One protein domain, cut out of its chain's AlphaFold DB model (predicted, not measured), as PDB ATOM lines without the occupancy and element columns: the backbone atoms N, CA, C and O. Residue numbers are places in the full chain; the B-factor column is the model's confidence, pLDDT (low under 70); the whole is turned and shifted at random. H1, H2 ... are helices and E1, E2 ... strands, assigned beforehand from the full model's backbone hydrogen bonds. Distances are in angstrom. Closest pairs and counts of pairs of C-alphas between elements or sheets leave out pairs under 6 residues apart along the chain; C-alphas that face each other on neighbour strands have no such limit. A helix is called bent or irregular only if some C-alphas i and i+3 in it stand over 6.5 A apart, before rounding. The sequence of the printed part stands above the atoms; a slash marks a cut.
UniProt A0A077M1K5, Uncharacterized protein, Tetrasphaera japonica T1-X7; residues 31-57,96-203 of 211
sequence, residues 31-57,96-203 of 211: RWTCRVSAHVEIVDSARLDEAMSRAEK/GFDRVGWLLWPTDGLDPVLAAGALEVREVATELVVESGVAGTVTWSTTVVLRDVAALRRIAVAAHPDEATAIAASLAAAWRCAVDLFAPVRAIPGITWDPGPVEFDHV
ATOM      1  N   ARG A  31      28.468  62.646 194.825       91.19
ATOM      2  CA  ARG A  31      27.166  62.861 195.448       91.19
ATOM      3  C   ARG A  31      27.299  63.901 196.538       91.19
ATOM      4  O   ARG A  31      28.229  63.849 197.340       91.19
ATOM      5  N   TRP A  32      26.357  64.822 196.554       93.00
ATOM      6  CA  TRP A  32      26.331  65.914 197.507       93.00
ATOM      7  C   TRP A  32      24.924  66.103 198.028       93.00
ATOM      8  O   TRP A  32      23.977  66.050 197.248       93.00
ATOM      9  N   THR A  33      24.805  66.352 199.321       94.94
ATOM     10  CA  THR A  33      23.542  66.694 199.961       94.94
ATOM     11  C   THR A  33      23.602  68.148 200.389       94.94
ATOM     12  O   THR A  33      24.563  68.571 201.029       94.94
ATOM     13  N   CYS A  34      22.582  68.910 200.013       96.31
ATOM     14  CA  CYS A  34      22.302  70.207 200.605       96.31
ATOM     15  C   CYS A  34      21.128  70.029 201.563       96.31
ATOM     16  O   CYS A  34      20.094  69.510 201.143       96.31
ATOM     17  N   ARG A  35      21.293  70.422 202.826       97.69
ATOM     18  CA  ARG A  35      20.224  70.471 203.827       97.69
ATOM     19  C   ARG A  35      19.979  71.927 204.199       97.69
ATOM     20  O   ARG A  35      20.919  72.646 204.522       97.69
ATOM     21  N   VAL A  36      18.724  72.344 204.143       98.25
ATOM     22  CA  VAL A  36      18.282  73.706 204.434       98.25
ATOM     23  C   VAL A  36      17.165  73.627 205.459       98.25
ATOM     24  O   VAL A  36      16.272  72.790 205.333       98.25
ATOM     25  N   SER A  37      17.213  74.496 206.459       98.00
ATOM     26  CA  SER A  37      16.158  74.621 207.462       98.00
ATOM     27  C   SER A  37      15.597  76.037 207.475       98.00
ATOM     28  O   SER A  37      16.319  77.002 207.223       98.00
ATOM     29  N   ALA A  38      14.323  76.171 207.818       98.44
ATOM     30  CA  ALA A  38      13.683  77.450 208.091       98.44
ATOM     31  C   ALA A  38      12.690  77.300 209.244       98.44
ATOM     32  O   ALA A  38      12.006  76.279 209.356       98.44
ATOM     33  N   HIS A  39      12.609  78.328 210.083       98.19
ATOM     34  CA  HIS A  39      11.505  78.461 211.025       98.19
ATOM     35  C   HIS A  39      10.325  79.095 210.291       98.19
ATOM     36  O   HIS A  39      10.518  80.029 209.512       98.19
ATOM     37  N   VAL A  40       9.123  78.567 210.494       98.00
ATOM     38  CA  VAL A  40       7.918  78.967 209.766       98.00
ATOM     39  C   VAL A  40       6.776  79.199 210.744       98.00
ATOM     40  O   VAL A  40       6.523  78.381 211.627       98.00
ATOM     41  N   GLU A  41       6.032  80.276 210.511       97.69
ATOM     42  CA  GLU A  41       4.755  80.568 211.158       97.69
ATOM     43  C   GLU A  41       3.645  80.712 210.114       97.69
ATOM     44  O   GLU A  41       3.798  81.384 209.093       97.69
ATOM     45  N   ILE A  42       2.492  80.105 210.384       96.06
ATOM     46  CA  ILE A  42       1.275  80.264 209.592       96.06
ATOM     47  C   ILE A  42       0.572  81.539 210.048       96.06
ATOM     48  O   ILE A  42       0.006  81.597 211.141       96.06
ATOM     49  N   VAL A  43       0.545  82.536 209.169       97.25
ATOM     50  CA  VAL A  43      -0.127  83.821 209.409       97.25
ATOM     51  C   VAL A  43      -1.514  83.889 208.770       97.25
ATOM     52  O   VAL A  43      -2.357  84.666 209.209       97.25
ATOM     53  N   ASP A  44      -1.773  83.067 207.751       95.62
ATOM     54  CA  ASP A  44      -3.053  83.000 207.046       95.62
ATOM     55  C   ASP A  44      -3.354  81.556 206.620       95.62
ATOM     56  O   ASP A  44      -2.911  81.075 205.575       95.62
ATOM     57  N   SER A  45      -4.134  80.858 207.450       92.69
ATOM     58  CA  SER A  45      -4.545  79.477 207.175       92.69
ATOM     59  C   SER A  45      -5.432  79.356 205.936       92.69
ATOM     60  O   SER A  45      -5.340  78.349 205.243       92.69
ATOM     61  N   ALA A  46      -6.248  80.367 205.622       93.06
ATOM     62  CA  ALA A  46      -7.151  80.305 204.475       93.06
ATOM     63  C   ALA A  46      -6.373  80.338 203.153       93.06
ATOM     64  O   ALA A  46      -6.706  79.611 202.219       93.06
ATOM     65  N   ARG A  47      -5.292  81.129 203.084       95.38
ATOM     66  CA  ARG A  47      -4.373  81.110 201.932       95.38
ATOM     67  C   ARG A  47      -3.642  79.786 201.772       95.38
ATOM     68  O   ARG A  47      -3.394  79.373 200.641       95.38
ATOM     69  N   LEU A  48      -3.307  79.139 202.883       92.75
ATOM     70  CA  LEU A  48      -2.706  77.810 202.881       92.75
ATOM     71  C   LEU A  48      -3.690  76.781 202.300       92.75
ATOM     72  O   LEU A  48      -3.336  76.040 201.388       92.75
ATOM     73  N   ASP A  49      -4.947  76.810 202.748       91.38
ATOM     74  CA  ASP A  49      -6.006  75.913 202.268       91.38
ATOM     75  C   ASP A  49      -6.328  76.135 200.779       91.38
ATOM     76  O   ASP A  49      -6.516  75.178 200.024       91.38
ATOM     77  N   GLU A  50      -6.328  77.390 200.318       93.12
ATOM     78  CA  GLU A  50      -6.464  77.720 198.895       93.12
ATOM     79  C   GLU A  50      -5.279  77.187 198.076       93.12
ATOM     80  O   GLU A  50      -5.466  76.660 196.978       93.12
ATOM     81  N   ALA A  51      -4.053  77.309 198.593       92.56
ATOM     82  CA  ALA A  51      -2.865  76.786 197.928       92.56
ATOM     83  C   ALA A  51      -2.897  75.262 197.812       92.56
ATOM     84  O   ALA A  51      -2.638  74.753 196.723       92.56
ATOM     85  N   MET A  52      -3.293  74.557 198.876       91.00
ATOM     86  CA  MET A  52      -3.481  73.106 198.831       91.00
ATOM     87  C   MET A  52      -4.536  72.721 197.798       91.00
ATOM     88  O   MET A  52      -4.261  71.936 196.896       91.00
ATOM     89  N   SER A  53      -5.692  73.386 197.836       90.50
ATOM     90  CA  SER A  53      -6.780  73.157 196.880       90.50
ATOM     91  C   SER A  53      -6.375  73.405 195.422       90.50
ATOM     92  O   SER A  53      -6.976  72.839 194.511       90.50
ATOM     93  N   ARG A  54      -5.417  74.305 195.161       88.44
ATOM     94  CA  ARG A  54      -4.868  74.530 193.814       88.44
ATOM     95  C   ARG A  54      -3.884  73.436 193.427       88.44
ATOM     96  O   ARG A  54      -4.035  72.862 192.358       88.44
ATOM     97  N   ALA A  55      -2.945  73.110 194.305       85.88
ATOM     98  CA  ALA A  55      -1.962  72.061 194.060       85.88
ATOM     99  C   ALA A  55      -2.616  70.685 193.837       85.88
ATOM    100  O   ALA A  55      -2.173  69.941 192.970       85.88
ATOM    101  N   GLU A  56      -3.710  70.371 194.538       84.19
ATOM    102  CA  GLU A  56      -4.507  69.160 194.286       84.19
ATOM    103  C   GLU A  56      -5.121  69.144 192.880       84.19
ATOM    104  O   GLU A  56      -5.153  68.103 192.229       84.19
ATOM    105  N   LYS A  57      -5.594  70.296 192.388       83.31
ATOM    106  CA  LYS A  57      -6.184  70.421 191.042       83.31
ATOM    107  C   LYS A  57      -5.141  70.372 189.934       83.31
ATOM    108  O   LYS A  57      -5.439  69.881 188.849       83.31
ATOM    109  N   GLY A  96      -3.230  72.089 210.596       84.44
ATOM    110  CA  GLY A  96      -2.193  72.851 211.285       84.44
ATOM    111  C   GLY A  96      -0.923  72.996 210.449       84.44
ATOM    112  O   GLY A  96      -0.996  73.413 209.288       84.44
ATOM    113  N   PHE A  97       0.217  72.673 211.056       90.19
ATOM    114  CA  PHE A  97       1.545  72.855 210.476       90.19
ATOM    115  C   PHE A  97       1.904  71.825 209.394       90.19
ATOM    116  O   PHE A  97       2.694  72.138 208.507       90.19
ATOM    117  N   ASP A  98       1.270  70.647 209.379       90.50
ATOM    118  CA  ASP A  98       1.559  69.598 208.384       90.50
ATOM    119  C   ASP A  98       1.260  70.056 206.945       90.50
ATOM    120  O   ASP A  98       1.885  69.597 205.987       90.50
ATOM    121  N   ARG A  99       0.367  71.044 206.793       92.19
ATOM    122  CA  ARG A  99       0.041  71.691 205.511       92.19
ATOM    123  C   ARG A  99       1.257  72.348 204.863       92.19
ATOM    124  O   ARG A  99       1.377  72.345 203.642       92.19
ATOM    125  N   VAL A 100       2.175  72.879 205.674       94.31
ATOM    126  CA  VAL A 100       3.428  73.468 205.182       94.31
ATOM    127  C   VAL A 100       4.287  72.391 204.533       94.31
ATOM    128  O   VAL A 100       4.786  72.601 203.434       94.31
ATOM    129  N   GLY A 101       4.428  71.229 205.173       92.06
ATOM    130  CA  GLY A 101       5.218  70.132 204.619       92.06
ATOM    131  C   GLY A 101       4.628  69.543 203.345       92.06
ATOM    132  O   GLY A 101       5.384  69.163 202.459       92.06
ATOM    133  N   TRP A 102       3.299  69.516 203.230       92.12
ATOM    134  CA  TRP A 102       2.625  69.059 202.015       92.12
ATOM    135  C   TRP A 102       2.817  70.020 200.831       92.12
ATOM    136  O   TRP A 102       2.978  69.576 199.700       92.12
ATOM    137  N   LEU A 103       2.841  71.332 201.089       94.12
ATOM    138  CA  LEU A 103       3.086  72.359 200.067       94.12
ATOM    139  C   LEU A 103       4.571  72.567 199.736       94.12
ATOM    140  O   LEU A 103       4.886  73.279 198.783       94.12
ATOM    141  N   LEU A 104       5.482  72.004 200.530       94.94
ATOM    142  CA  LEU A 104       6.914  72.200 200.355       94.94
ATOM    143  C   LEU A 104       7.451  71.308 199.234       94.94
ATOM    144  O   LEU A 104       7.478  70.084 199.363       94.94
ATOM    145  N   TRP A 105       8.009  71.928 198.195       95.12
ATOM    146  CA  TRP A 105       8.738  71.229 197.138       95.12
ATOM    147  C   TRP A 105      10.248  71.458 197.271       95.12
ATOM    148  O   TRP A 105      10.738  72.521 196.890       95.12
ATOM    149  N   PRO A 106      11.035  70.481 197.773       95.31
ATOM    150  CA  PRO A 106      12.466  70.669 198.052       95.31
ATOM    151  C   PRO A 106      13.328  71.077 196.853       95.31
ATOM    152  O   PRO A 106      14.453  71.539 197.038       95.31
ATOM    153  N   THR A 107      12.832  70.858 195.634       95.62
ATOM    154  CA  THR A 107      13.538  71.161 194.385       95.62
ATOM    155  C   THR A 107      13.251  72.552 193.832       95.62
ATOM    156  O   THR A 107      13.913  72.942 192.869       95.62
ATOM    157  N   ASP A 108      12.304  73.297 194.408       95.25
ATOM    158  CA  ASP A 108      12.024  74.664 193.968       95.25
ATOM    159  C   ASP A 108      13.283  75.529 194.094       95.25
ATOM    160  O   ASP A 108      14.038  75.439 195.063       95.25
ATOM    161  N   GLY A 109      13.539  76.353 193.075       94.56
ATOM    162  CA  GLY A 109      14.737  77.196 192.996       94.56
ATOM    163  C   GLY A 109      15.972  76.505 192.411       94.56
ATOM    164  O   GLY A 109      16.974  77.179 192.159       94.56
ATOM    165  N   LEU A 110      15.913  75.195 192.130       96.75
ATOM    166  CA  LEU A 110      16.988  74.461 191.446       96.75
ATOM    167  C   LEU A 110      16.880  74.509 189.910       96.75
ATOM    168  O   LEU A 110      17.784  74.028 189.222       96.75
ATOM    169  N   ASP A 111      15.825  75.099 189.345       95.38
ATOM    170  CA  ASP A 111      15.560  75.086 187.898       95.38
ATOM    171  C   ASP A 111      16.754  75.504 187.026       95.38
ATOM    172  O   ASP A 111      17.058  74.784 186.070       95.38
ATOM    173  N   PRO A 112      17.504  76.587 187.334       94.75
ATOM    174  CA  PRO A 112      18.600  77.026 186.470       94.75
ATOM    175  C   PRO A 112      19.704  75.973 186.331       94.75
ATOM    176  O   PRO A 112      20.265  75.778 185.250       94.75
ATOM    177  N   VAL A 113      20.016  75.270 187.423       96.38
ATOM    178  CA  VAL A 113      21.094  74.274 187.458       96.38
ATOM    179  C   VAL A 113      20.644  72.918 186.922       96.38
ATOM    180  O   VAL A 113      21.459  72.205 186.330       96.38
ATOM    181  N   LEU A 114      19.359  72.575 187.066       95.88
ATOM    182  CA  LEU A 114      18.772  71.372 186.475       95.88
ATOM    183  C   LEU A 114      18.618  71.520 184.958       95.88
ATOM    184  O   LEU A 114      19.055  70.644 184.214       95.88
ATOM    185  N   ALA A 115      18.103  72.657 184.487       95.69
ATOM    186  CA  ALA A 115      17.963  72.953 183.061       95.69
ATOM    187  C   ALA A 115      19.319  72.991 182.337       95.69
ATOM    188  O   ALA A 115      19.434  72.547 181.197       95.69
ATOM    189  N   ALA A 116      20.369  73.470 183.010       94.88
ATOM    190  CA  ALA A 116      21.733  73.450 182.484       94.88
ATOM    191  C   ALA A 116      22.410  72.067 182.545       94.88
ATOM    192  O   ALA A 116      23.553  71.933 182.106       94.88
ATOM    193  N   GLY A 117      21.757  71.052 183.123       94.06
ATOM    194  CA  GLY A 117      22.338  69.726 183.330       94.06
ATOM    195  C   GLY A 117      23.552  69.734 184.262       94.06
ATOM    196  O   GLY A 117      24.399  68.847 184.170       94.06
ATOM    197  N   ALA A 118      23.674  70.739 185.136       94.62
ATOM    198  CA  ALA A 118      24.790  70.865 186.069       94.62
ATOM    199  C   ALA A 118      24.663  69.870 187.231       94.62
ATOM    200  O   ALA A 118      25.666  69.301 187.675       94.62
ATOM    201  N   LEU A 119      23.427  69.627 187.677       94.81
ATOM    202  CA  LEU A 119      23.060  68.711 188.752       94.81
ATOM    203  C   LEU A 119      21.996  67.719 188.271       94.81
ATOM    204  O   LEU A 119      21.215  68.012 187.372       94.81
ATOM    205  N   GLU A 120      21.940  66.560 188.915       94.75
ATOM    206  CA  GLU A 120      20.818  65.628 188.803       94.75
ATOM    207  C   GLU A 120      20.340  65.254 190.204       94.75
ATOM    208  O   GLU A 120      21.122  64.714 190.994       94.75
ATOM    209  N   VAL A 121      19.065  65.512 190.501       95.12
ATOM    210  CA  VAL A 121      18.440  65.131 191.774       95.12
ATOM    211  C   VAL A 121      18.355  63.608 191.868       95.12
ATOM    212  O   VAL A 121      17.965  62.928 190.921       95.12
ATOM    213  N   ARG A 122      18.761  63.060 193.013       95.12
ATOM    214  CA  ARG A 122      18.681  61.624 193.313       95.12
ATOM    215  C   ARG A 122      17.705  61.308 194.418       95.12
ATOM    216  O   ARG A 122      17.071  60.263 194.369       95.12
ATOM    217  N   GLU A 123      17.649  62.175 195.408       94.25
ATOM    218  CA  GLU A 123      16.841  61.980 196.594       94.25
ATOM    219  C   GLU A 123      16.482  63.348 197.151       94.25
ATOM    220  O   GLU A 123      17.293  64.279 197.112       94.25
ATOM    221  N   VAL A 124      15.259  63.444 197.647       95.75
ATOM    222  CA  VAL A 124      14.761  64.581 198.406       95.75
ATOM    223  C   VAL A 124      14.151  64.048 199.687       95.75
ATOM    224  O   VAL A 124      13.572  62.962 199.694       95.75
ATOM    225  N   ALA A 125      14.294  64.799 200.766       94.44
ATOM    226  CA  ALA A 125      13.655  64.480 202.031       94.44
ATOM    227  C   ALA A 125      13.166  65.763 202.689       94.44
ATOM    228  O   ALA A 125      13.835  66.793 202.593       94.44
ATOM    229  N   THR A 126      12.041  65.663 203.389       95.44
ATOM    230  CA  THR A 126      11.458  66.744 204.180       95.44
ATOM    231  C   THR A 126      11.234  66.234 205.596       95.44
ATOM    232  O   THR A 126      10.743  65.125 205.794       95.44
ATOM    233  N   GLU A 127      11.599  67.049 206.572       96.00
ATOM    234  CA  GLU A 127      11.399  66.819 207.994       96.00
ATOM    235  C   GLU A 127      10.694  68.038 208.592       96.00
ATOM    236  O   GLU A 127      11.056  69.183 208.312       96.00
ATOM    237  N   LEU A 128       9.677  67.780 209.413       95.00
ATOM    238  CA  LEU A 128       8.912  68.801 210.120       95.00
ATOM    239  C   LEU A 128       9.072  68.587 211.619       95.00
ATOM    240  O   LEU A 128       8.819  67.497 212.132       95.00
ATOM    241  N   VAL A 129       9.436  69.650 212.325       95.81
ATOM    242  CA  VAL A 129       9.424  69.703 213.784       95.81
ATOM    243  C   VAL A 129       8.361  70.709 214.191       95.81
ATOM    244  O   VAL A 129       8.550  71.918 214.070       95.81
ATOM    245  N   VAL A 130       7.218  70.197 214.640       93.81
ATOM    246  CA  VAL A 130       6.071  71.015 215.044       93.81
ATOM    247  C   VAL A 130       6.304  71.551 216.454       93.81
ATOM    248  O   VAL A 130       6.438  70.784 217.405       93.81
ATOM    249  N   GLU A 131       6.326  72.874 216.590       93.12
ATOM    250  CA  GLU A 131       6.448  73.555 217.885       93.12
ATOM    251  C   GLU A 131       5.062  73.922 218.435       93.12
ATOM    252  O   GLU A 131       4.805  73.838 219.637       93.12
ATOM    253  N   SER A 132       4.137  74.284 217.540       90.56
ATOM    254  CA  SER A 132       2.727  74.535 217.834       90.56
ATOM    255  C   SER A 132       1.847  74.232 216.615       90.56
ATOM    256  O   SER A 132       2.343  73.974 215.524       90.56
ATOM    257  N   GLY A 133       0.520  74.327 216.754       85.19
ATOM    258  CA  GLY A 133      -0.403  74.108 215.630       85.19
ATOM    259  C   GLY A 133      -0.225  75.067 214.440       85.19
ATOM    260  O   GLY A 133      -0.759  74.791 213.367       85.19
ATOM    261  N   VAL A 134       0.507  76.174 214.616       91.75
ATOM    262  CA  VAL A 134       0.745  77.198 213.585       91.75
ATOM    263  C   VAL A 134       2.223  77.535 213.384       91.75
ATOM    264  O   VAL A 134       2.520  78.367 212.539       91.75
ATOM    265  N   ALA A 135       3.142  76.918 214.126       95.06
ATOM    266  CA  ALA A 135       4.564  77.248 214.068       95.06
ATOM    267  C   ALA A 135       5.433  75.998 214.183       95.06
ATOM    268  O   ALA A 135       5.085  75.046 214.891       95.06
ATOM    269  N   GLY A 136       6.586  76.021 213.533       96.06
ATOM    270  CA  GLY A 136       7.535  74.925 213.587       96.06
ATOM    271  C   GLY A 136       8.738  75.154 212.695       96.06
ATOM    272  O   GLY A 136       8.849  76.149 211.979       96.06
ATOM    273  N   THR A 137       9.640  74.186 212.718       98.06
ATOM    274  CA  THR A 137      10.814  74.168 211.856       98.06
ATOM    275  C   THR A 137      10.597  73.164 210.735       98.06
ATOM    276  O   THR A 137      10.261  72.005 210.979       98.06
ATOM    277  N   VAL A 138      10.822  73.597 209.500       97.50
ATOM    278  CA  VAL A 138      10.852  72.725 208.326       97.50
ATOM    279  C   VAL A 138      12.288  72.604 207.841       97.50
ATOM    280  O   VAL A 138      13.003  73.596 207.709       97.50
ATOM    281  N   THR A 139      12.723  71.373 207.606       98.25
ATOM    282  CA  THR A 139      14.041  71.059 207.062       98.25
ATOM    283  C   THR A 139      13.858  70.228 205.811       98.25
ATOM    284  O   THR A 139      13.187  69.202 205.838       98.25
ATOM    285  N   TRP A 140      14.467  70.645 204.711       98.19
ATOM    286  CA  TRP A 140      14.492  69.868 203.483       98.19
ATOM    287  C   TRP A 140      15.923  69.586 203.076       98.19
ATOM    288  O   TRP A 140      16.840  70.373 203.311       98.19
ATOM    289  N   SER A 141      16.123  68.427 202.466       96.81
ATOM    290  CA  SER A 141      17.402  68.075 201.881       96.81
ATOM    291  C   SER A 141      17.236  67.617 200.446       96.81
ATOM    292  O   SER A 141      16.274  66.933 200.104       96.81
ATOM    293  N   THR A 142      18.195  68.007 199.613       97.12
ATOM    294  CA  THR A 142      18.321  67.538 198.236       97.12
ATOM    295  C   THR A 142      19.683  66.896 198.073       97.12
ATOM    296  O   THR A 142      20.719  67.555 198.184       97.12
ATOM    297  N   THR A 143      19.683  65.604 197.770       95.44
ATOM    298  CA  THR A 143      20.881  64.870 197.379       95.44
ATOM    299  C   THR A 143      20.966  64.829 195.863       95.44
ATOM    300  O   THR A 143      20.072  64.327 195.178       95.44
ATOM    301  N   VAL A 144      22.075  65.326 195.330       94.44
ATOM    302  CA  VAL A 144      22.334  65.432 193.894       94.44
ATOM    303  C   VAL A 144      23.585  64.666 193.499       94.44
ATOM    304  O   VAL A 144      24.484  64.416 194.302       94.44
ATOM    305  N   VAL A 145      23.667  64.331 192.217       94.06
ATOM    306  CA  VAL A 145      24.921  63.979 191.554       94.06
ATOM    307  C   VAL A 145      25.398  65.180 190.748       94.06
ATOM    308  O   VAL A 145      24.647  65.718 189.935       94.06
ATOM    309  N   LEU A 146      26.664  65.566 190.921       92.19
ATOM    310  CA  LEU A 146      27.284  66.599 190.090       92.19
ATOM    311  C   LEU A 146      27.497  66.070 188.668       92.19
ATOM    312  O   LEU A 146      28.146  65.038 188.467       92.19
ATOM    313  N   ARG A 147      26.990  66.787 187.669       93.19
ATOM    314  CA  ARG A 147      27.114  66.428 186.251       93.19
ATOM    315  C   ARG A 147      28.078  67.353 185.517       93.19
ATOM    316  O   ARG A 147      29.013  66.854 184.893       93.19
ATOM    317  N   ASP A 148      27.924  68.665 185.681       93.75
ATOM    318  CA  ASP A 148      28.833  69.678 185.137       93.75
ATOM    319  C   ASP A 148      29.112  70.775 186.179       93.75
ATOM    320  O   ASP A 148      28.341  71.714 186.381       93.75
ATOM    321  N   VAL A 149      30.269  70.663 186.838       92.38
ATOM    322  CA  VAL A 149      30.731  71.630 187.848       92.38
ATOM    323  C   VAL A 149      31.087  72.982 187.216       92.38
ATOM    324  O   VAL A 149      30.958  74.022 187.863       92.38
ATOM    325  N   ALA A 150      31.521  73.002 185.952       93.69
ATOM    326  CA  ALA A 150      31.824  74.249 185.262       93.69
ATOM    327  C   ALA A 150      30.535  75.010 184.926       93.69
ATOM    328  O   ALA A 150      30.499  76.225 185.102       93.69
ATOM    329  N   ALA A 151      29.474  74.313 184.506       95.25
ATOM    330  CA  ALA A 151      28.150  74.913 184.339       95.25
ATOM    331  C   ALA A 151      27.623  75.499 185.653       95.25
ATOM    332  O   ALA A 151      27.242  76.668 185.666       95.25
ATOM    333  N   LEU A 152      27.701  74.745 186.756       96.31
ATOM    334  CA  LEU A 152      27.299  75.228 188.082       96.31
ATOM    335  C   LEU A 152      28.023  76.530 188.456       96.31
ATOM    336  O   LEU A 152      27.390  77.518 188.815       96.31
ATOM    337  N   ARG A 153      29.355  76.559 188.315       96.44
ATOM    338  CA  ARG A 153      30.156  77.756 188.617       96.44
ATOM    339  C   ARG A 153      29.838  78.930 187.699       96.44
ATOM    340  O   ARG A 153      29.831  80.061 188.169       96.44
ATOM    341  N   ARG A 154      29.576  78.696 186.409       97.00
ATOM    342  CA  ARG A 154      29.177  79.770 185.484       97.00
ATOM    343  C   ARG A 154      27.860  80.412 185.913       97.00
ATOM    344  O   ARG A 154      27.782  81.633 185.923       97.00
ATOM    345  N   ILE A 155      26.869  79.603 186.291       97.75
ATOM    346  CA  ILE A 155      25.573  80.089 186.793       97.75
ATOM    347  C   ILE A 155      25.783  80.898 188.078       97.75
ATOM    348  O   ILE A 155      25.339  82.038 188.160       97.75
ATOM    349  N   ALA A 156      26.545  80.348 189.025       97.62
ATOM    350  CA  ALA A 156      26.871  81.006 190.285       97.62
ATOM    351  C   ALA A 156      27.545  82.376 190.093       97.62
ATOM    352  O   ALA A 156      27.123  83.358 190.691       97.62
ATOM    353  N   VAL A 157      28.581  82.461 189.247       97.94
ATOM    354  CA  VAL A 157      29.304  83.722 188.987       97.94
ATOM    355  C   VAL A 157      28.430  84.724 188.239       97.94
ATOM    356  O   VAL A 157      28.545  85.922 188.478       97.94
ATOM    357  N   ALA A 158      27.558  84.261 187.340       97.50
ATOM    358  CA  ALA A 158      26.628  85.145 186.646       97.50
ATOM    359  C   ALA A 158      25.621  85.793 187.612       97.50
ATOM    360  O   ALA A 158      25.290  86.962 187.437       97.50
ATOM    361  N   ALA A 159      25.166  85.055 188.629       96.38
ATOM    362  CA  ALA A 159      24.263  85.565 189.658       96.38
ATOM    363  C   ALA A 159      24.988  86.413 190.724       96.38
ATOM    364  O   ALA A 159      24.462  87.435 191.157       96.38
ATOM    365  N   HIS A 160      26.208  86.021 191.113       96.50
ATOM    366  CA  HIS A 160      26.991  86.650 192.182       96.50
ATOM    367  C   HIS A 160      28.452  86.880 191.746       96.50
ATOM    368  O   HIS A 160      29.359  86.169 192.193       96.50
ATOM    369  N   PRO A 161      28.718  87.876 190.878       95.75
ATOM    370  CA  PRO A 161      30.062  88.119 190.349       95.75
ATOM    371  C   PRO A 161      31.074  88.497 191.438       95.75
ATOM    372  O   PRO A 161      32.241  88.113 191.354       95.75
ATOM    373  N   ASP A 162      30.624  89.175 192.494       97.19
ATOM    374  CA  ASP A 162      31.475  89.598 193.612       97.19
ATOM    375  C   ASP A 162      31.967  88.412 194.467       97.19
ATOM    376  O   ASP A 162      32.998  88.505 195.136       97.19
ATOM    377  N   GLU A 163      31.293  87.256 194.400       95.75
ATOM    378  CA  GLU A 163      31.682  86.023 195.102       95.75
ATOM    379  C   GLU A 163      32.564  85.092 194.247       95.75
ATOM    380  O   GLU A 163      32.874  83.973 194.667       95.75
ATOM    381  N   ALA A 164      33.027  85.524 193.065       95.12
ATOM    382  CA  ALA A 164      33.718  84.658 192.100       95.12
ATOM    383  C   ALA A 164      34.915  83.885 192.684       95.12
ATOM    384  O   ALA A 164      35.094  82.701 192.390       95.12
ATOM    385  N   THR A 165      35.712  84.516 193.551       95.12
ATOM    386  CA  THR A 165      36.842  83.857 194.227       95.12
ATOM    387  C   THR A 165      36.372  82.729 195.151       95.12
ATOM    388  O   THR A 165      36.955  81.643 195.143       95.12
ATOM    389  N   ALA A 166      35.299  82.947 195.917       94.06
ATOM    390  CA  ALA A 166      34.729  81.938 196.807       94.06
ATOM    391  C   ALA A 166      34.084  80.789 196.014       94.06
ATOM    392  O   ALA A 166      34.316  79.619 196.322       94.06
ATOM    393  N   ILE A 167      33.355  81.116 194.943       95.31
ATOM    394  CA  ILE A 167      32.732  80.158 194.015       95.31
ATOM    395  C   ILE A 167      33.784  79.266 193.337       95.31
ATOM    396  O   ILE A 167      33.593  78.055 193.182       95.31
ATOM    397  N   ALA A 168      34.919  79.841 192.934       91.88
ATOM    398  CA  ALA A 168      36.019  79.084 192.345       91.88
ATOM    399  C   ALA A 168      36.668  78.131 193.362       91.88
ATOM    400  O   ALA A 168      37.040  77.010 193.005       91.88
ATOM    401  N   ALA A 169      36.781  78.564 194.620       89.69
ATOM    402  CA  ALA A 169      37.437  77.810 195.682       89.69
ATOM    403  C   ALA A 169      36.562  76.696 196.283       89.69
ATOM    404  O   ALA A 169      37.105  75.680 196.713       89.69
ATOM    405  N   SER A 170      35.235  76.861 196.321       91.19
ATOM    406  CA  SER A 170      34.327  75.987 197.073       91.19
ATOM    407  C   SER A 170      33.097  75.588 196.266       91.19
ATOM    408  O   SER A 170      32.358  76.437 195.769       91.19
ATOM    409  N   LEU A 171      32.829  74.280 196.191       90.75
ATOM    410  CA  LEU A 171      31.584  73.787 195.604       90.75
ATOM    411  C   LEU A 171      30.356  74.249 196.399       90.75
ATOM    412  O   LEU A 171      29.363  74.621 195.788       90.75
ATOM    413  N   ALA A 172      30.422  74.267 197.733       93.06
ATOM    414  CA  ALA A 172      29.313  74.734 198.564       93.06
ATOM    415  C   ALA A 172      28.967  76.201 198.257       93.06
ATOM    416  O   ALA A 172      27.797  76.543 198.114       93.06
ATOM    417  N   ALA A 173      29.983  77.051 198.062       94.38
ATOM    418  CA  ALA A 173      29.772  78.434 197.636       94.38
ATOM    419  C   ALA A 173      29.170  78.503 196.225       94.38
ATOM    420  O   ALA A 173      28.215  79.244 196.007       94.38
ATOM    421  N   ALA A 174      29.683  77.698 195.285       95.50
ATOM    422  CA  ALA A 174      29.138  77.621 193.933       95.50
ATOM    423  C   ALA A 174      27.667  77.187 193.924       95.50
ATOM    424  O   ALA A 174      26.863  77.812 193.247       95.50
ATOM    425  N   TRP A 175      27.298  76.156 194.685       95.62
ATOM    426  CA  TRP A 175      25.911  75.708 194.770       95.62
ATOM    427  C   TRP A 175      25.040  76.788 195.408       95.62
ATOM    428  O   TRP A 175      24.089  77.228 194.774       95.62
ATOM    429  N   ARG A 176      25.406  77.292 196.591       96.00
ATOM    430  CA  ARG A 176      24.644  78.338 197.289       96.00
ATOM    431  C   ARG A 176      24.360  79.563 196.415       96.00
ATOM    432  O   ARG A 176      23.275  80.111 196.502       96.00
ATOM    433  N   CYS A 177      25.316  79.983 195.589       96.69
ATOM    434  CA  CYS A 177      25.153  81.143 194.707       96.69
ATOM    435  C   CYS A 177      24.419  80.819 193.396       96.69
ATOM    436  O   CYS A 177      24.021  81.725 192.676       96.69
ATOM    437  N   ALA A 178      24.288  79.548 193.019       96.94
ATOM    438  CA  ALA A 178      23.661  79.172 191.754       96.94
ATOM    439  C   ALA A 178      22.137  79.002 191.846       96.94
ATOM    440  O   ALA A 178      21.492  78.888 190.803       96.94
ATOM    441  N   VAL A 179      21.573  78.925 193.055       96.56
ATOM    442  CA  VAL A 179      20.169  78.552 193.295       96.56
ATOM    443  C   VAL A 179      19.554  79.398 194.413       96.56
ATOM    444  O   VAL A 179      20.268  79.837 195.313       96.56
ATOM    445  N   ASP A 180      18.231  79.582 194.406       96.50
ATOM    446  CA  ASP A 180      17.514  80.123 195.573       96.50
ATOM    447  C   ASP A 180      17.165  78.972 196.523       96.50
ATOM    448  O   ASP A 180      16.149  78.303 196.364       96.50
ATOM    449  N   LEU A 181      18.026  78.736 197.516       96.69
ATOM    450  CA  LEU A 181      17.861  77.641 198.478       96.69
ATOM    451  C   LEU A 181      16.581  77.735 199.309       96.69
ATOM    452  O   LEU A 181      16.129  76.709 199.807       96.69
ATOM    453  N   PHE A 182      16.018  78.936 199.466       97.69
ATOM    454  CA  PHE A 182      14.805  79.189 200.246       97.69
ATOM    455  C   PHE A 182      13.564  79.375 199.364       97.69
ATOM    456  O   PHE A 182      12.491  79.682 199.885       97.69
ATOM    457  N   ALA A 183      13.670  79.154 198.049       97.19
ATOM    458  CA  ALA A 183      12.513  79.135 197.158       97.19
ATOM    459  C   ALA A 183      11.391  78.186 197.630       97.19
ATOM    460  O   ALA A 183      10.244  78.636 197.593       97.19
ATOM    461  N   PRO A 184      11.670  76.973 198.167       97.12
ATOM    462  CA  PRO A 184      10.619  76.062 198.626       97.12
ATOM    463  C   PRO A 184       9.679  76.673 199.668       97.12
ATOM    464  O   PRO A 184       8.468  76.517 199.571       97.12
ATOM    465  N   VAL A 185      10.207  77.419 200.645       97.19
ATOM    466  CA  VAL A 185       9.374  78.106 201.651       97.19
ATOM    467  C   VAL A 185       8.840  79.442 201.142       97.19
ATOM    468  O   VAL A 185       7.732  79.839 201.490       97.19
ATOM    469  N   ARG A 186       9.576  80.138 200.269       96.56
ATOM    470  CA  ARG A 186       9.132  81.405 199.669       96.56
ATOM    471  C   ARG A 186       7.896  81.229 198.779       96.56
ATOM    472  O   ARG A 186       7.108  82.165 198.661       96.56
ATOM    473  N   ALA A 187       7.744  80.065 198.151       94.38
ATOM    474  CA  ALA A 187       6.618  79.745 197.279       94.38
ATOM    475  C   ALA A 187       5.304  79.502 198.044       94.38
ATOM    476  O   ALA A 187       4.226  79.630 197.460       94.38
ATOM    477  N   ILE A 188       5.370  79.191 199.344       96.00
ATOM    478  CA  ILE A 188       4.195  78.864 200.156       96.00
ATOM    479  C   ILE A 188       3.489  80.166 200.580       96.00
ATOM    480  O   ILE A 188       4.073  80.995 201.282       96.00
ATOM    481  N   PRO A 189       2.226  80.396 200.182       95.69
ATOM    482  CA  PRO A 189       1.487  81.581 200.599       95.69
ATOM    483  C   PRO A 189       0.930  81.418 202.016       95.69
ATOM    484  O   PRO A 189       0.630  80.319 202.457       95.69
ATOM    485  N   GLY A 190       0.709  82.532 202.718       95.62
ATOM    486  CA  GLY A 190       0.068  82.505 204.041       95.62
ATOM    487  C   GLY A 190       0.992  82.099 205.192       95.62
ATOM    488  O   GLY A 190       0.514  81.897 206.308       95.62
ATOM    489  N   ILE A 191       2.302  82.042 204.941       97.62
ATOM    490  CA  ILE A 191       3.326  81.865 205.967       97.62
ATOM    491  C   ILE A 191       4.272  83.066 206.045       97.62
ATOM    492  O   ILE A 191       4.466  83.797 205.070       97.62
ATOM    493  N   THR A 192       4.891  83.237 207.204       97.88
ATOM    494  CA  THR A 192       6.144  83.976 207.385       97.88
ATOM    495  C   THR A 192       7.244  82.987 207.739       97.88
ATOM    496  O   THR A 192       6.967  81.924 208.295       97.88
ATOM    497  N   TRP A 193       8.488  83.306 207.392       98.25
ATOM    498  CA  TRP A 193       9.603  82.404 207.644       98.25
ATOM    499  C   TRP A 193      10.903  83.152 207.897       98.25
ATOM    500  O   TRP A 193      11.135  84.225 207.335       98.25
ATOM    501  N   ASP A 194      11.755  82.522 208.698       97.94
ATOM    502  CA  ASP A 194      13.101  82.977 209.007       97.94
ATOM    503  C   ASP A 194      14.122  81.917 208.568       97.94
ATOM    504  O   ASP A 194      13.935  80.721 208.831       97.94
ATOM    505  N   PRO A 195      15.208  82.320 207.880       97.75
ATOM    506  CA  PRO A 195      16.214  81.385 207.398       97.75
ATOM    507  C   PRO A 195      16.952  80.729 208.567       97.75
ATOM    508  O   PRO A 195      17.482  81.399 209.453       97.75
ATOM    509  N   GLY A 196      17.023  79.404 208.528       96.56
ATOM    510  CA  GLY A 196      17.827  78.590 209.426       96.56
ATOM    511  C   GLY A 196      19.167  78.178 208.801       96.56
ATOM    512  O   GLY A 196      19.643  78.798 207.843       96.56
ATOM    513  N   PRO A 197      19.816  77.139 209.355       95.94
ATOM    514  CA  PRO A 197      21.088  76.638 208.849       95.94
ATOM    515  C   PRO A 197      20.994  76.097 207.415       95.94
ATOM    516  O   PRO A 197      19.973  75.563 206.979       95.94
ATOM    517  N   VAL A 198      22.121  76.208 206.708       97.12
ATOM    518  CA  VAL A 198      22.362  75.597 205.400       97.12
ATOM    519  C   VAL A 198      23.641  74.778 205.491       97.12
ATOM    520  O   VAL A 198      24.717  75.319 205.757       97.12
ATOM    521  N   GLU A 199      23.527  73.484 205.233       95.12
ATOM    522  CA  GLU A 199      24.614  72.516 205.320       95.12
ATOM    523  C   GLU A 199      24.857  71.874 203.952       95.12
ATOM    524  O   GLU A 199      23.925  71.609 203.188       95.12
ATOM    525  N   PHE A 200      26.131  71.636 203.635       93.81
ATOM    526  CA  PHE A 200      26.553  70.975 202.404       93.81
ATOM    527  C   PHE A 200      27.510  69.844 202.735       93.81
ATOM    528  O   PHE A 200      28.644  70.090 203.151       93.81
ATOM    529  N   ASP A 201      27.081  68.621 202.454       90.88
ATOM    530  CA  ASP A 201      27.841  67.421 202.764       90.88
ATOM    531  C   ASP A 201      28.187  66.645 201.499       90.88
ATOM    532  O   ASP A 201      27.344  66.379 200.639       90.88
ATOM    533  N   HIS A 202      29.451  66.235 201.399       87.06
ATOM    534  CA  HIS A 202      29.859  65.250 200.411       87.06
ATOM    535  C   HIS A 202      29.435  63.862 200.889       87.06
ATOM    536  O   HIS A 202      29.866  63.407 201.950       87.06
ATOM    537  N   VAL A 203      28.644  63.161 200.079       81.19
ATOM    538  CA  VAL A 203      28.205  61.796 200.365       81.19
ATOM    539  C   VAL A 203      29.149  60.832 199.648       81.19
ATOM    540  O   VAL A 203      29.041  60.662 198.427       81.19
TER     541      VAL A 203
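What this domain is: This is residues 31 to 57 and 96 to 203 of the 211 residues of an uncharacterized protein of Tetrasphaera japonica T1-X7 (UniProt A0A077M1K5). One long, twisted sheet of four antiparallel strands makes a wall, with H2, H7 and H6 over one of its faces and the other face bare. H4, H5 and H6 gather at the end of the sheet where E1 begins, with the short H3 beside H4, while H1 and H2 lie at the end where E1 stops. The printed part has 135 residues with seven named helices and four named strands, in the order E1 H1 H2 H3 E2 E3 H4 H5 H6 H7 E4; the sheet's order is E2 - E3 - E1 - E4, and the class is mixed, helices and strands. The whole is compact, with a radius of gyration of the C-alphas of 15.8 A, and the C-alphas span 44 by 29 by 28 A.

Where its parts are: E1 runs over residues 31 to 42, 34.3 A from C-alpha 31 at (27.166, 62.861, 195.448) to C-alpha 42 at (1.275, 80.264, 209.592). H1, the longest helix, is residues 45 to 57 and measures 18.6 A. After the cut come H2, residues 98 to 103, 8.9 A long, and H3, residues 111 to 115, 5.8 A long. E2, residues 119 to 132, measures 36.0 A and bends by 68 degrees at residue 122; E3, residues 135 to 146, measures 34.7 A. H4 is residues 149 to 159, 15.5 A; H5 is residues 161 to 169, 13.8 A; H6 is residues 171 to 178, 10.3 A; H7 is residues 183 to 186, 4.8 A. H5 is irregular, with C-alphas 162 and 165 7.9 A apart. E4, residues 191 to 203, measures 32.5 A, bends by 65 degrees at residue 194 and ends at C-alpha 203 at (28.205, 61.796, 200.365).

How they stand to each other: E1 and E4 are antiparallel neighbours at 165 degrees, with N 35 and O 199 2.9 A apart, within hydrogen-bond range. E3 and E1 are antiparallel at 161 degrees, with N 36 and O 140 at 2.9 A. E2 and E3 form a hairpin, antiparallel at 168 degrees, with N 127 and O 139 at 2.8 A. E2 and E4 are the edge strands. H2 is on the sheet at a height of 7.8 A, only just over E3, on which 3 of its C-alphas fall, and runs slantwise at 37 degrees to E3 on the local plane. H1 touches H2 at a steep tilt of 47 degrees, the same way; their closest C-alphas, Met 52 and Leu 103, are 6.7 A apart. H1 is only just not on the sheet, with 4 pairs of C-alphas within 10 A. H7 only grazes the sheet, with residues 184 to 186, and H3 only grazes it, with residues 111 to 114. H6 is on the sheet at a height of 8.0 A, only just over E1, on which 3 of its C-alphas fall. H4 touches H6 at a steep tilt of 46 degrees, the same way, with the closest C-alphas, Ala 156 and Ala 178, 4.0 A apart. H4 and H5 form a helical hairpin at a shallow tilt of 24 degrees, opposite ways, with the closest C-alphas, Val 157 and Ala 164, 5.5 A apart. H5 and H6 touch only at the corner, closest at the C-alphas of Ile 167 and Ala 174, 4.4 A. H3 touches H4, closest at the C-alphas of Val 113 and Leu 152, 6.3 A. H1 and H4 are apart. In H2, H3, H4 and H6 every O i to N i+4 pair is within hydrogen-bond range; H1 has 8 of 9, H5 3 of 5, and H7 is too short for such a pair.

The domain as a whole: The two C-alphas farthest apart, those of Ala 46 and Ala 169, are 45.5 A from each other. Residues 58 to 95 are not printed, and C-alphas 57 and 96 are 20.8 A apart across the cut. Of the links that are printed whole, H2 to H3 is short, with 7 residues, and the others are tight. The mean pLDDT of the printed part is 94.5, and no printed residue is under 70.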